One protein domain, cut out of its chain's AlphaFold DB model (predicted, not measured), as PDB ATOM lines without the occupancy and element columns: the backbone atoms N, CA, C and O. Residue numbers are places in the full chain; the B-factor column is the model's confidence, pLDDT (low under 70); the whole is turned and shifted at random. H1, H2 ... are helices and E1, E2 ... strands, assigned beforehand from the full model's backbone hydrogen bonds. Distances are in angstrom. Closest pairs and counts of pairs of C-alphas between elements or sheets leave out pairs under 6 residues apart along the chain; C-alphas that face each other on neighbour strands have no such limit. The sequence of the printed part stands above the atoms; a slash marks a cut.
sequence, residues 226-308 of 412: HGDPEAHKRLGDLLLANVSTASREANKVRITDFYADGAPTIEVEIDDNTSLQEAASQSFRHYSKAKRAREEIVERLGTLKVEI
ATOM      1  N   HIS A 226      12.231 -18.605 -12.253       74.56
ATOM      2  CA  HIS A 226      10.935 -18.045 -11.844       74.56
ATOM      3  C   HIS A 226      10.452 -18.439 -10.430       74.56
ATOM      4  O   HIS A 226       9.461 -17.876  -9.957       74.56
ATOM      5  N   GLY A 227      11.159 -19.338  -9.736       70.12
ATOM      6  CA  GLY A 227      10.824 -19.789  -8.382       70.12
ATOM      7  C   GLY A 227       9.552 -20.643  -8.323       70.12
ATOM      8  O   GLY A 227       8.951 -20.957  -9.349       70.12
ATOM      9  N   ASP A 228       9.141 -21.043  -7.116       77.12
ATOM     10  CA  ASP A 228       7.916 -21.825  -6.903       77.12
ATOM     11  C   ASP A 228       6.706 -20.901  -6.655       77.12
ATOM     12  O   ASP A 228       6.625 -20.275  -5.592       77.12
ATOM     13  N   PRO A 229       5.731 -20.806  -7.586       82.38
ATOM     14  CA  PRO A 229       4.520 -20.019  -7.369       82.38
ATOM     15  C   PRO A 229       3.733 -20.471  -6.130       82.38
ATOM     16  O   PRO A 229       3.083 -19.642  -5.488       82.38
ATOM     17  N   GLU A 230       3.797 -21.755  -5.764       86.56
ATOM     18  CA  GLU A 230       3.068 -22.291  -4.610       86.56
ATOM     19  C   GLU A 230       3.571 -21.706  -3.285       86.56
ATOM     20  O   GLU A 230       2.789 -21.584  -2.344       86.56
ATOM     21  N   ALA A 231       4.819 -21.230  -3.215       86.69
ATOM     22  CA  ALA A 231       5.331 -20.540  -2.032       86.69
ATOM     23  C   ALA A 231       4.540 -19.251  -1.733       86.69
ATOM     24  O   ALA A 231       4.163 -18.999  -0.587       86.69
ATOM     25  N   HIS A 232       4.212 -18.461  -2.762       87.94
ATOM     26  CA  HIS A 232       3.390 -17.255  -2.608       87.94
ATOM     27  C   HIS A 232       1.943 -17.583  -2.234       87.94
ATOM     28  O   HIS A 232       1.319 -16.853  -1.461       87.94
ATOM     29  N   LYS A 233       1.404 -18.685  -2.756       90.50
ATOM     30  CA  LYS A 233       0.062 -19.144  -2.395       90.50
ATOM     31  C   LYS A 233       0.011 -19.607  -0.937       90.50
ATOM     32  O   LYS A 233      -0.816 -19.100  -0.189       90.50
ATOM     33  N   ARG A 234       0.949 -20.464  -0.516       91.19
ATOM     34  CA  ARG A 234       1.096 -20.926   0.875       91.19
ATOM     35  C   ARG A 234       1.226 -19.753   1.837       91.19
ATOM     36  O   ARG A 234       0.563 -19.739   2.867       91.19
ATOM     37  N   LEU A 235       2.039 -18.752   1.494       89.81
ATOM     38  CA  LEU A 235       2.171 -17.544   2.304       89.81
ATOM     39  C   LEU A 235       0.840 -16.784   2.407       89.81
ATOM     40  O   LEU A 235       0.442 -16.409   3.504       89.81
ATOM     41  N   GLY A 236       0.127 -16.596   1.291       91.31
ATOM     42  CA  GLY A 236      -1.191 -15.955   1.287       91.31
ATOM     43  C   GLY A 236      -2.215 -16.691   2.158       91.31
ATOM     44  O   GLY A 236      -2.905 -16.059   2.960       91.31
ATOM     45  N   ASP A 237      -2.258 -18.021   2.056       92.62
ATOM     46  CA  ASP A 237      -3.140 -18.885   2.847       92.62
ATOM     47  C   ASP A 237      -2.800 -18.813   4.350       92.62
ATOM     48  O   ASP A 237      -3.691 -18.627   5.181       92.62
ATOM     49  N   LEU A 238      -1.511 -18.876   4.712       92.50
ATOM     50  CA  LEU A 238      -1.043 -18.762   6.100       92.50
ATOM     51  C   LEU A 238      -1.352 -17.393   6.717       92.50
ATOM     52  O   LEU A 238      -1.743 -17.323   7.885       92.50
ATOM     53  N   LEU A 239      -1.204 -16.309   5.950       91.19
ATOM     54  CA  LEU A 239      -1.521 -14.955   6.408       91.19
ATOM     55  C   LEU A 239      -3.015 -14.793   6.700       91.19
ATOM     56  O   LEU A 239      -3.365 -14.206   7.723       91.19
ATOM     57  N   LEU A 240      -3.888 -15.352   5.853       91.50
ATOM     58  CA  LEU A 240      -5.336 -15.357   6.088       91.50
ATOM     59  C   LEU A 240      -5.734 -16.242   7.277       91.50
ATOM     60  O   LEU A 240      -6.582 -15.846   8.076       91.50
ATOM     61  N   ALA A 241      -5.111 -17.412   7.422       90.00
ATOM     62  CA  ALA A 241      -5.391 -18.337   8.518       90.00
ATOM     63  C   ALA A 241      -4.973 -17.790   9.896       90.00
ATOM     64  O   ALA A 241      -5.540 -18.193  10.908       90.00
ATOM     65  N   ASN A 242      -4.009 -16.862   9.942       90.38
ATOM     66  CA  ASN A 242      -3.488 -16.279  11.181       90.38
ATOM     67  C   ASN A 242      -3.980 -14.843  11.454       90.38
ATOM     68  O   ASN A 242      -3.442 -14.181  12.336       90.38
ATOM     69  N   VAL A 243      -5.006 -14.336  10.755       89.19
ATOM     70  CA  VAL A 243      -5.481 -12.940  10.928       89.19
ATOM     71  C   VAL A 243      -5.844 -12.604  12.381       89.19
ATOM     72  O   VAL A 243      -5.626 -11.477  12.816       89.19
ATOM     73  N   SER A 244      -6.387 -13.563  13.135       86.31
ATOM     74  CA  SER A 244      -6.795 -13.382  14.535       86.31
ATOM     75  C   SER A 244      -5.738 -13.796  15.565       86.31
ATOM     76  O   SER A 244      -5.836 -13.390  16.719       86.31
ATOM     77  N   THR A 245      -4.758 -14.613  15.177       86.31
ATOM     78  CA  THR A 245      -3.786 -15.250  16.086       86.31
ATOM     79  C   THR A 245      -2.362 -14.720  15.928       86.31
ATOM     80  O   THR A 245      -1.515 -15.001  16.773       86.31
ATOM     81  N   ALA A 246      -2.080 -13.973  14.859       84.19
ATOM     82  CA  ALA A 246      -0.763 -13.423  14.581       84.19
ATOM     83  C   ALA A 246      -0.362 -12.331  15.582       84.19
ATOM     84  O   ALA A 246      -1.169 -11.485  15.968       84.19
ATOM     85  N   SER A 247       0.925 -12.309  15.929       84.06
ATOM     86  CA  SER A 247       1.545 -11.219  16.688       84.06
ATOM     87  C   SER A 247       2.467 -10.414  15.772       84.06
ATOM     88  O   SER A 247       3.199 -11.001  14.970       84.06
ATOM     89  N   ARG A 248       2.430  -9.081  15.872       83.88
ATOM     90  CA  ARG A 248       3.225  -8.164  15.044       83.88
ATOM     91  C   ARG A 248       4.152  -7.321  15.910       83.88
ATOM     92  O   ARG A 248       3.699  -6.644  16.829       83.88
ATOM     93  N   GLU A 249       5.428  -7.310  15.545       84.69
ATOM     94  CA  GLU A 249       6.468  -6.463  16.125       84.69
ATOM     95  C   GLU A 249       7.162  -5.709  14.981       84.69
ATOM     96  O   GLU A 249       7.925  -6.297  14.216       84.69
ATOM     97  N   ALA A 250       6.860  -4.410  14.833       82.81
ATOM     98  CA  ALA A 250       7.297  -3.587  13.696       82.81
ATOM     99  C   ALA A 250       6.965  -4.253  12.340       82.81
ATOM    100  O   ALA A 250       5.795  -4.567  12.070       82.81
ATOM    101  N   ASN A 251       7.993  -4.533  11.533       85.81
ATOM    102  CA  ASN A 251       7.871  -5.097  10.190       85.81
ATOM    103  C   ASN A 251       7.862  -6.628  10.170       85.81
ATOM    104  O   ASN A 251       7.984  -7.230   9.105       85.81
ATOM    105  N   LYS A 252       7.768  -7.277  11.331       89.06
ATOM    106  CA  LYS A 252       7.822  -8.732  11.474       89.06
ATOM    107  C   LYS A 252       6.529  -9.248  12.080       89.06
ATOM    108  O   LYS A 252       6.071  -8.787  13.125       89.06
ATOM    109  N   VAL A 253       5.939 -10.233  11.416       89.56
ATOM    110  CA  VAL A 253       4.719 -10.904  11.850       89.56
ATOM    111  C   VAL A 253       5.034 -12.361  12.131       89.56
ATOM    112  O   VAL A 253       5.505 -13.088  11.259       89.56
ATOM    113  N   ARG A 254       4.735 -12.799  13.352       91.25
ATOM    114  CA  ARG A 254       4.818 -14.203  13.743       91.25
ATOM    115  C   ARG A 254       3.487 -14.886  13.462       91.25
ATOM    116  O   ARG A 254       2.464 -14.511  14.035       91.25
ATOM    117  N   ILE A 255       3.516 -15.875  12.576       90.62
ATOM    118  CA  ILE A 255       2.353 -16.659  12.152       90.62
ATOM    119  C   ILE A 255       2.617 -18.147  12.366       90.62
ATOM    120  O   ILE A 255       3.759 -18.595  12.354       90.62
ATOM    121  N   THR A 256       1.565 -18.928  12.570       88.94
ATOM    122  CA  THR A 256       1.673 -20.383  12.727       88.94
ATOM    123  C   THR A 256       1.650 -21.047  11.355       88.94
ATOM    124  O   THR A 256       0.726 -20.803  10.577       88.94
ATOM    125  N   ASP A 257       2.640 -21.886  11.055       91.50
ATOM    126  CA  ASP A 257       2.709 -22.640   9.805       91.50
ATOM    127  C   ASP A 257       1.917 -23.949   9.903       91.50
ATOM    128  O   ASP A 257       2.442 -24.996  10.277       91.50
ATOM    129  N   PHE A 258       0.634 -23.893   9.545       87.38
ATOM    130  CA  PHE A 258      -0.270 -25.046   9.592       87.38
ATOM    131  C   PHE A 258       0.043 -26.151   8.565       87.38
ATOM    132  O   PHE A 258      -0.570 -27.214   8.626       87.38
ATOM    133  N   TYR A 259       0.969 -25.925   7.627       84.25
ATOM    134  CA  TYR A 259       1.371 -26.935   6.640       84.25
ATOM    135  C   TYR A 259       2.537 -27.811   7.117       84.25
ATOM    136  O   TYR A 259       2.842 -28.808   6.463       84.25
ATOM    137  N   ALA A 260       3.209 -27.447   8.213       86.94
ATOM    138  CA  ALA A 260       4.319 -28.206   8.778       86.94
ATOM    139  C   ALA A 260       3.877 -29.028  10.001       86.94
ATOM    140  O   ALA A 260       3.085 -28.565  10.827       86.94
ATOM    141  N   ASP A 261       4.420 -30.241  10.137       80.81
ATOM    142  CA  ASP A 261       4.148 -31.109  11.285       80.81
ATOM    143  C   ASP A 261       4.522 -30.402  12.598       80.81
ATOM    144  O   ASP A 261       5.624 -29.874  12.757       80.81
ATOM    145  N   GLY A 262       3.582 -30.377  13.545       82.19
ATOM    146  CA  GLY A 262       3.746 -29.687  14.829       82.19
ATOM    147  C   GLY A 262       3.428 -28.187  14.816       82.19
ATOM    148  O   GLY A 262       3.548 -27.563  15.866       82.19
ATOM    149  N   ALA A 263       2.994 -27.627  13.679       86.94
ATOM    150  CA  ALA A 263       2.533 -26.242  13.533       86.94
ATOM    151  C   ALA A 263       3.487 -25.193  14.158       86.94
ATOM    152  O   ALA A 263       3.094 -24.444  15.057       86.94
ATOM    153  N   PRO A 264       4.761 -25.139  13.725       90.50
ATOM    154  CA  PRO A 264       5.734 -24.202  14.272       90.50
ATOM    155  C   PRO A 264       5.352 -22.748  13.965       90.50
ATOM    156  O   PRO A 264       4.759 -22.434  12.933       90.50
ATOM    157  N   THR A 265       5.735 -21.830  14.854       88.56
ATOM    158  CA  THR A 265       5.628 -20.390  14.594       88.56
ATOM    159  C   THR A 265       6.777 -19.937  13.696       88.56
ATOM    160  O   THR A 265       7.944 -20.137  14.033       88.56
ATOM    161  N   ILE A 266       6.449 -19.306  12.573       90.75
ATOM    162  CA  ILE A 266       7.391 -18.725  11.613       90.75
ATOM    163  C   ILE A 266       7.281 -17.197  11.621       90.75
ATOM    164  O   ILE A 266       6.226 -16.638  11.925       90.75
ATOM    165  N   GLU A 267       8.371 -16.513  11.288       90.81
ATOM    166  CA  GLU A 267       8.427 -15.051  11.208       90.81
ATOM    167  C   GLU A 267       8.435 -14.608   9.740       90.81
ATOM    168  O   GLU A 267       9.224 -15.108   8.940       90.81
ATOM    169  N   VAL A 268       7.538 -13.688   9.387       90.00
ATOM    170  CA  VAL A 268       7.360 -13.151   8.032       90.00
ATOM    171  C   VAL A 268       7.528 -11.639   8.067       90.00
ATOM    172  O   VAL A 268       6.914 -10.966   8.893       90.00
ATOM    173  N   GLU A 269       8.321 -11.095   7.150       88.94
ATOM    174  CA  GLU A 269       8.480  -9.648   7.006       88.94
ATOM    175  C   GLU A 269       7.310  -9.045   6.215       88.94
ATOM    176  O   GLU A 269       7.048  -9.427   5.073       88.94
ATOM    177  N   ILE A 270       6.587  -8.110   6.831       88.50
ATOM    178  CA  ILE A 270       5.445  -7.400   6.253       88.50
ATOM    179  C   ILE A 270       5.538  -5.941   6.678       88.50
ATOM    180  O   ILE A 270       5.679  -5.655   7.862       88.50
ATOM    181  N   ASP A 271       5.390  -5.024   5.725       87.50
ATOM    182  CA  ASP A 271       5.379  -3.582   5.980       87.50
ATOM    183  C   ASP A 271       4.411  -3.203   7.122       87.50
ATOM    184  O   ASP A 271       3.293  -3.729   7.208       87.50
ATOM    185  N   ASP A 272       4.863  -2.319   8.012       82.69
ATOM    186  CA  ASP A 272       4.167  -1.860   9.224       82.69
ATOM    187  C   ASP A 272       2.772  -1.294   8.930       82.69
ATOM    188  O   ASP A 272       1.863  -1.441   9.746       82.69
ATOM    189  N   ASN A 273       2.585  -0.700   7.748       84.88
ATOM    190  CA  ASN A 273       1.331  -0.083   7.326       84.88
ATOM    191  C   ASN A 273       0.431  -1.021   6.508       84.88
ATOM    192  O   ASN A 273      -0.631  -0.598   6.057       84.88
ATOM    193  N   THR A 274       0.834  -2.276   6.290       87.38
ATOM    194  CA  THR A 274       0.064  -3.245   5.499       87.38
ATOM    195  C   THR A 274      -0.629  -4.254   6.409       87.38
ATOM    196  O   THR A 274       0.017  -4.959   7.187       87.38
ATOM    197  N   SER A 275      -1.950  -4.382   6.290       90.00
ATOM    198  CA  SER A 275      -2.707  -5.403   7.027       90.00
ATOM    199  C   SER A 275      -2.375  -6.825   6.544       90.00
ATOM    200  O   SER A 275      -1.931  -7.034   5.416       90.00
ATOM    201  N   LEU A 276      -2.637  -7.846   7.369       87.50
ATOM    202  CA  LEU A 276      -2.427  -9.250   6.967       87.50
ATOM    203  C   LEU A 276      -3.282  -9.653   5.760       87.50
ATOM    204  O   LEU A 276      -2.836 -10.424   4.915       87.50
ATOM    205  N   GLN A 277      -4.488  -9.094   5.647       92.25
ATOM    206  CA  GLN A 277      -5.394  -9.322   4.519       92.25
ATOM    207  C   GLN A 277      -4.860  -8.688   3.224       92.25
ATOM    208  O   GLN A 277      -4.930  -9.299   2.154       92.25
ATOM    209  N   GLU A 278      -4.285  -7.485   3.306       91.25
ATOM    210  CA  GLU A 278      -3.631  -6.828   2.169       91.25
ATOM    211  C   GLU A 278      -2.335  -7.540   1.772       91.25
ATOM    212  O   GLU A 278      -2.124  -7.775   0.582       91.25
ATOM    213  N   ALA A 279      -1.509  -7.955   2.737       90.44
ATOM    214  CA  ALA A 279      -0.296  -8.733   2.491       90.44
ATOM    215  C   ALA A 279      -0.617 -10.087   1.832       90.44
ATOM    216  O   ALA A 279       0.012 -10.464   0.841       90.44
ATOM    217  N   ALA A 280      -1.663 -10.779   2.299       92.19
ATOM    218  CA  ALA A 280      -2.164 -11.991   1.658       92.19
ATOM    219  C   ALA A 280      -2.625 -11.722   0.218       92.19
ATOM    220  O   ALA A 280      -2.243 -12.437  -0.709       92.19
ATOM    221  N   SER A 281      -3.385 -10.642   0.001       92.06
ATOM    222  CA  SER A 281      -3.840 -10.226  -1.331       92.06
ATOM    223  C   SER A 281      -2.675  -9.916  -2.277       92.06
ATOM    224  O   SER A 281      -2.718 -10.290  -3.451       92.06
ATOM    225  N   GLN A 282      -1.615  -9.260  -1.791       91.00
ATOM    226  CA  GLN A 282      -0.384  -9.030  -2.552       91.00
ATOM    227  C   GLN A 282       0.303 -10.355  -2.908       91.00
ATOM    228  O   GLN A 282       0.667 -10.560  -4.067       91.00
ATOM    229  N   SER A 283       0.394 -11.292  -1.959       88.06
ATOM    230  CA  SER A 283       0.955 -12.623  -2.205       88.06
ATOM    231  C   SER A 283       0.164 -13.400  -3.270       88.06
ATOM    232  O   SER A 283       0.752 -13.951  -4.202       88.06
ATOM    233  N   PHE A 284      -1.175 -13.357  -3.244       90.81
ATOM    234  CA  PHE A 284      -2.008 -13.971  -4.289       90.81
ATOM    235  C   PHE A 284      -1.871 -13.296  -5.661       90.81
ATOM    236  O   PHE A 284      -1.964 -13.973  -6.693       90.81
ATOM    237  N   ARG A 285      -1.626 -11.977  -5.708       90.81
ATOM    238  CA  ARG A 285      -1.296 -11.275  -6.963       90.81
ATOM    239  C   ARG A 285       0.039 -11.760  -7.526       90.81
ATOM    240  O   ARG A 285       0.110 -12.017  -8.728       90.81
ATOM    241  N   HIS A 286       1.060 -11.932  -6.685       87.31
ATOM    242  CA  HIS A 286       2.347 -12.500  -7.096       87.31
ATOM    243  C   HIS A 286       2.203 -13.944  -7.586       87.31
ATOM    244  O   HIS A 286       2.664 -14.240  -8.685       87.31
ATOM    245  N   TYR A 287       1.466 -14.796  -6.864       91.06
ATOM    246  CA  TYR A 287       1.117 -16.148  -7.320       91.06
ATOM    247  C   TYR A 287       0.439 -16.132  -8.695       91.06
ATOM    248  O   TYR A 287       0.882 -16.812  -9.618       91.06
ATOM    249  N   SER A 288      -0.605 -15.315  -8.867       88.88
ATOM    250  CA  SER A 288      -1.353 -15.243 -10.129       88.88
ATOM    251  C   SER A 288      -0.472 -14.773 -11.289       88.88
ATOM    252  O   SER A 288      -0.574 -15.310 -12.390       88.88
ATOM    253  N   LYS A 289       0.402 -13.785 -11.054       87.88
ATOM    254  CA  LYS A 289       1.347 -13.277 -12.058       87.88
ATOM    255  C   LYS A 289       2.396 -14.329 -12.423       87.88
ATOM    256  O   LYS A 289       2.611 -14.560 -13.608       87.88
ATOM    257  N   ALA A 290       2.999 -14.986 -11.430       87.06
ATOM    258  CA  ALA A 290       4.001 -16.029 -11.636       87.06
ATOM    259  C   ALA A 290       3.411 -17.244 -12.367       87.06
ATOM    260  O   ALA A 290       4.000 -17.735 -13.324       87.06
ATOM    261  N   LYS A 291       2.206 -17.680 -11.982       89.94
ATOM    262  CA  LYS A 291       1.497 -18.779 -12.648       89.94
ATOM    263  C   LYS A 291       1.210 -18.468 -14.120       89.94
ATOM    264  O   LYS A 291       1.523 -19.296 -14.969       89.94
ATOM    265  N   ARG A 292       0.670 -17.279 -14.423       88.88
ATOM    266  CA  ARG A 292       0.392 -16.852 -15.809       88.88
ATOM    267  C   ARG A 292       1.663 -16.762 -16.649       88.88
ATOM    268  O   ARG A 292       1.685 -17.290 -17.751       88.88
ATOM    269  N   ALA A 293       2.721 -16.147 -16.114       87.88
ATOM    270  CA  ALA A 293       4.010 -16.069 -16.798       87.88
ATOM    271  C   ALA A 293       4.563 -17.472 -17.100       87.88
ATOM    272  O   ALA A 293       5.004 -17.736 -18.214       87.88
ATOM    273  N   ARG A 294       4.463 -18.402 -16.141       90.31
ATOM    274  CA  ARG A 294       4.866 -19.800 -16.330       90.31
ATOM    275  C   ARG A 294       4.080 -20.484 -17.450       90.31
ATOM    276  O   ARG A 294       4.678 -21.161 -18.278       90.31
ATOM    277  N   GLU A 295       2.758 -20.332 -17.460       91.12
ATOM    278  CA  GLU A 295       1.879 -20.906 -18.487       91.12
ATOM    279  C   GLU A 295       2.223 -20.362 -19.884       91.12
ATOM    280  O   GLU A 295       2.426 -21.151 -20.808       91.12
ATOM    281  N   GLU A 296       2.402 -19.045 -20.014       93.12
ATOM    282  CA  GLU A 296       2.772 -18.384 -21.272       93.12
ATOM    283  C   GLU A 296       4.160 -18.816 -21.774       93.12
ATOM    284  O   GLU A 296       4.330 -19.137 -22.953       93.12
ATOM    285  N   ILE A 297       5.158 -18.891 -20.884       92.94
ATOM    286  CA  ILE A 297       6.508 -19.356 -21.234       92.94
ATOM    287  C   ILE A 297       6.470 -20.813 -21.707       92.94
ATOM    288  O   ILE A 297       7.101 -21.144 -22.711       92.94
ATOM    289  N   VAL A 298       5.723 -21.689 -21.029       93.69
ATOM    290  CA  VAL A 298       5.594 -23.104 -21.417       93.69
ATOM    291  C   VAL A 298       4.923 -23.249 -22.786       93.69
ATOM    292  O   VAL A 298       5.412 -24.012 -23.623       93.69
ATOM    293  N   GLU A 299       3.856 -22.495 -23.057       95.75
ATOM    294  CA  GLU A 299       3.209 -22.466 -24.374       95.75
ATOM    295  C   GLU A 299       4.173 -21.967 -25.463       95.75
ATOM    296  O   GLU A 299       4.307 -22.571 -26.538       95.75
ATOM    297  N   ARG A 300       4.930 -20.903 -25.163       96.31
ATOM    298  CA  ARG A 300       5.928 -20.352 -26.082       96.31
ATOM    299  C   ARG A 300       7.077 -21.324 -26.353       96.31
ATOM    300  O   ARG A 300       7.539 -21.429 -27.488       96.31
ATOM    301  N   LEU A 301       7.526 -22.066 -25.343       96.38
ATOM    302  CA  LEU A 301       8.523 -23.127 -25.500       96.38
ATOM    303  C   LEU A 301       7.996 -24.271 -26.371       96.38
ATOM    304  O   LEU A 301       8.747 -24.801 -27.190       96.38
ATOM    305  N   GLY A 302       6.717 -24.630 -26.237       95.31
ATOM    306  CA  GLY A 302       6.063 -25.614 -27.100       95.31
ATOM    307  C   GLY A 302       6.097 -25.205 -28.574       95.31
ATOM    308  O   GLY A 302       6.564 -25.972 -29.416       95.31
ATOM    309  N   THR A 303       5.693 -23.969 -28.878       96.56
ATOM    310  CA  THR A 303       5.749 -23.433 -30.253       96.56
ATOM    311  C   THR A 303       7.180 -23.342 -30.782       96.56
ATOM    312  O   THR A 303       7.443 -23.785 -31.899       96.56
ATOM    313  N   LEU A 304       8.134 -22.859 -29.982       96.75
ATOM    314  CA  LEU A 304       9.543 -22.788 -30.388       96.75
ATOM    315  C   LEU A 304      10.150 -24.159 -30.697       96.75
ATOM    316  O   LEU A 304      10.959 -24.261 -31.616       96.75
ATOM    317  N   LYS A 305       9.777 -25.214 -29.962       96.75
ATOM    318  CA  LYS A 305      10.251 -26.581 -30.232       96.75
ATOM    319  C   LYS A 305       9.811 -27.073 -31.610       96.75
ATOM    320  O   LYS A 305      10.635 -27.634 -32.326       96.75
ATOM    321  N   VAL A 306       8.558 -26.817 -31.994       97.00
ATOM    322  CA  VAL A 306       8.044 -27.158 -33.332       97.00
ATOM    323  C   VAL A 306       8.781 -26.360 -34.408       97.00
ATOM    324  O   VAL A 306       9.329 -26.947 -35.334       97.00
ATOM    325  N   GLU A 307       8.896 -25.039 -34.241       96.31
ATOM    326  CA  GLU A 307       9.597 -24.176 -35.203       96.31
ATOM    327  C   GLU A 307      11.085 -24.553 -35.374       96.31
ATOM    328  O   GLU A 307      11.648 -24.417 -36.460       96.31
ATOM    329  N   ILE A 308      11.754 -24.993 -34.301       97.62
ATOM    330  CA  ILE A 308      13.137 -25.489 -34.347       97.62
ATOM    331  C   ILE A 308      13.207 -26.798 -35.141       97.62
ATOM    332  O   ILE A 308      14.047 -26.899 -36.034       97.62
TER     333      ILE A 308
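Overview. This is residues 226 to 308 of the 412 residues of an uncharacterized protein of Acidobacteria bacterium (UniProt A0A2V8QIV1). One long helix, H2, makes the long axis; the shorter helix H1 packs beside its residues 276 to 291, and a small three-strand sheet lies at one end of this helix pair. The other end of H2, residues 295 to 308, sticks out alone. The printed part has 83 residues, in the order H1, E1, E2, E3, H2; the sheet runs E1, E2, E3, antiparallel throughout, and the class is mixed, helices and strands. The whole is loose, with a radius of gyration of the C-alphas of 16.6 A, and flat, spanning 54 by 31 by 15 A.

Arrangement. H1, residues 229 to 241, touches residues 276 to 291 alone of H2, residues 276 to 308; their closest C-alphas, Gly 236 and Ala 280, are 4.1 A apart. They run opposite ways at a shallow tilt of 18 degrees. With residues 235 to 241, H1 only grazes the sheet of E1, residues 247 to 249, E2, residues 252 to 256, and E3, residues 265 to 269. These strands form a meander, each the antiparallel neighbour of the one before. In the hairpin E1 and E2, N 249 and O 252 are 2.9 A apart, within hydrogen-bond range; in the hairpin E2 and E3, N 253 and O 268 are 2.8 A apart. H2 is not on the sheet. In H1 and H2 every O i to N i+4 pair is within hydrogen-bond range.

Along the chain. H1 begins at C-alpha 229 (4.520, -20.019, -7.369) and is 18.8 A long. E1 is 6.9 A, E2 13.2 A and E3 13.5 A. H2, 47.0 A, ends at C-alpha 308 (13.137, -25.489, -34.347).

Size, cuts and confidence. The C-alphas farthest apart, Glu 249 and Glu 307, are 54.4 A apart. The printed part has no cut and no long link. No printed residue is under 70 in pLDDT.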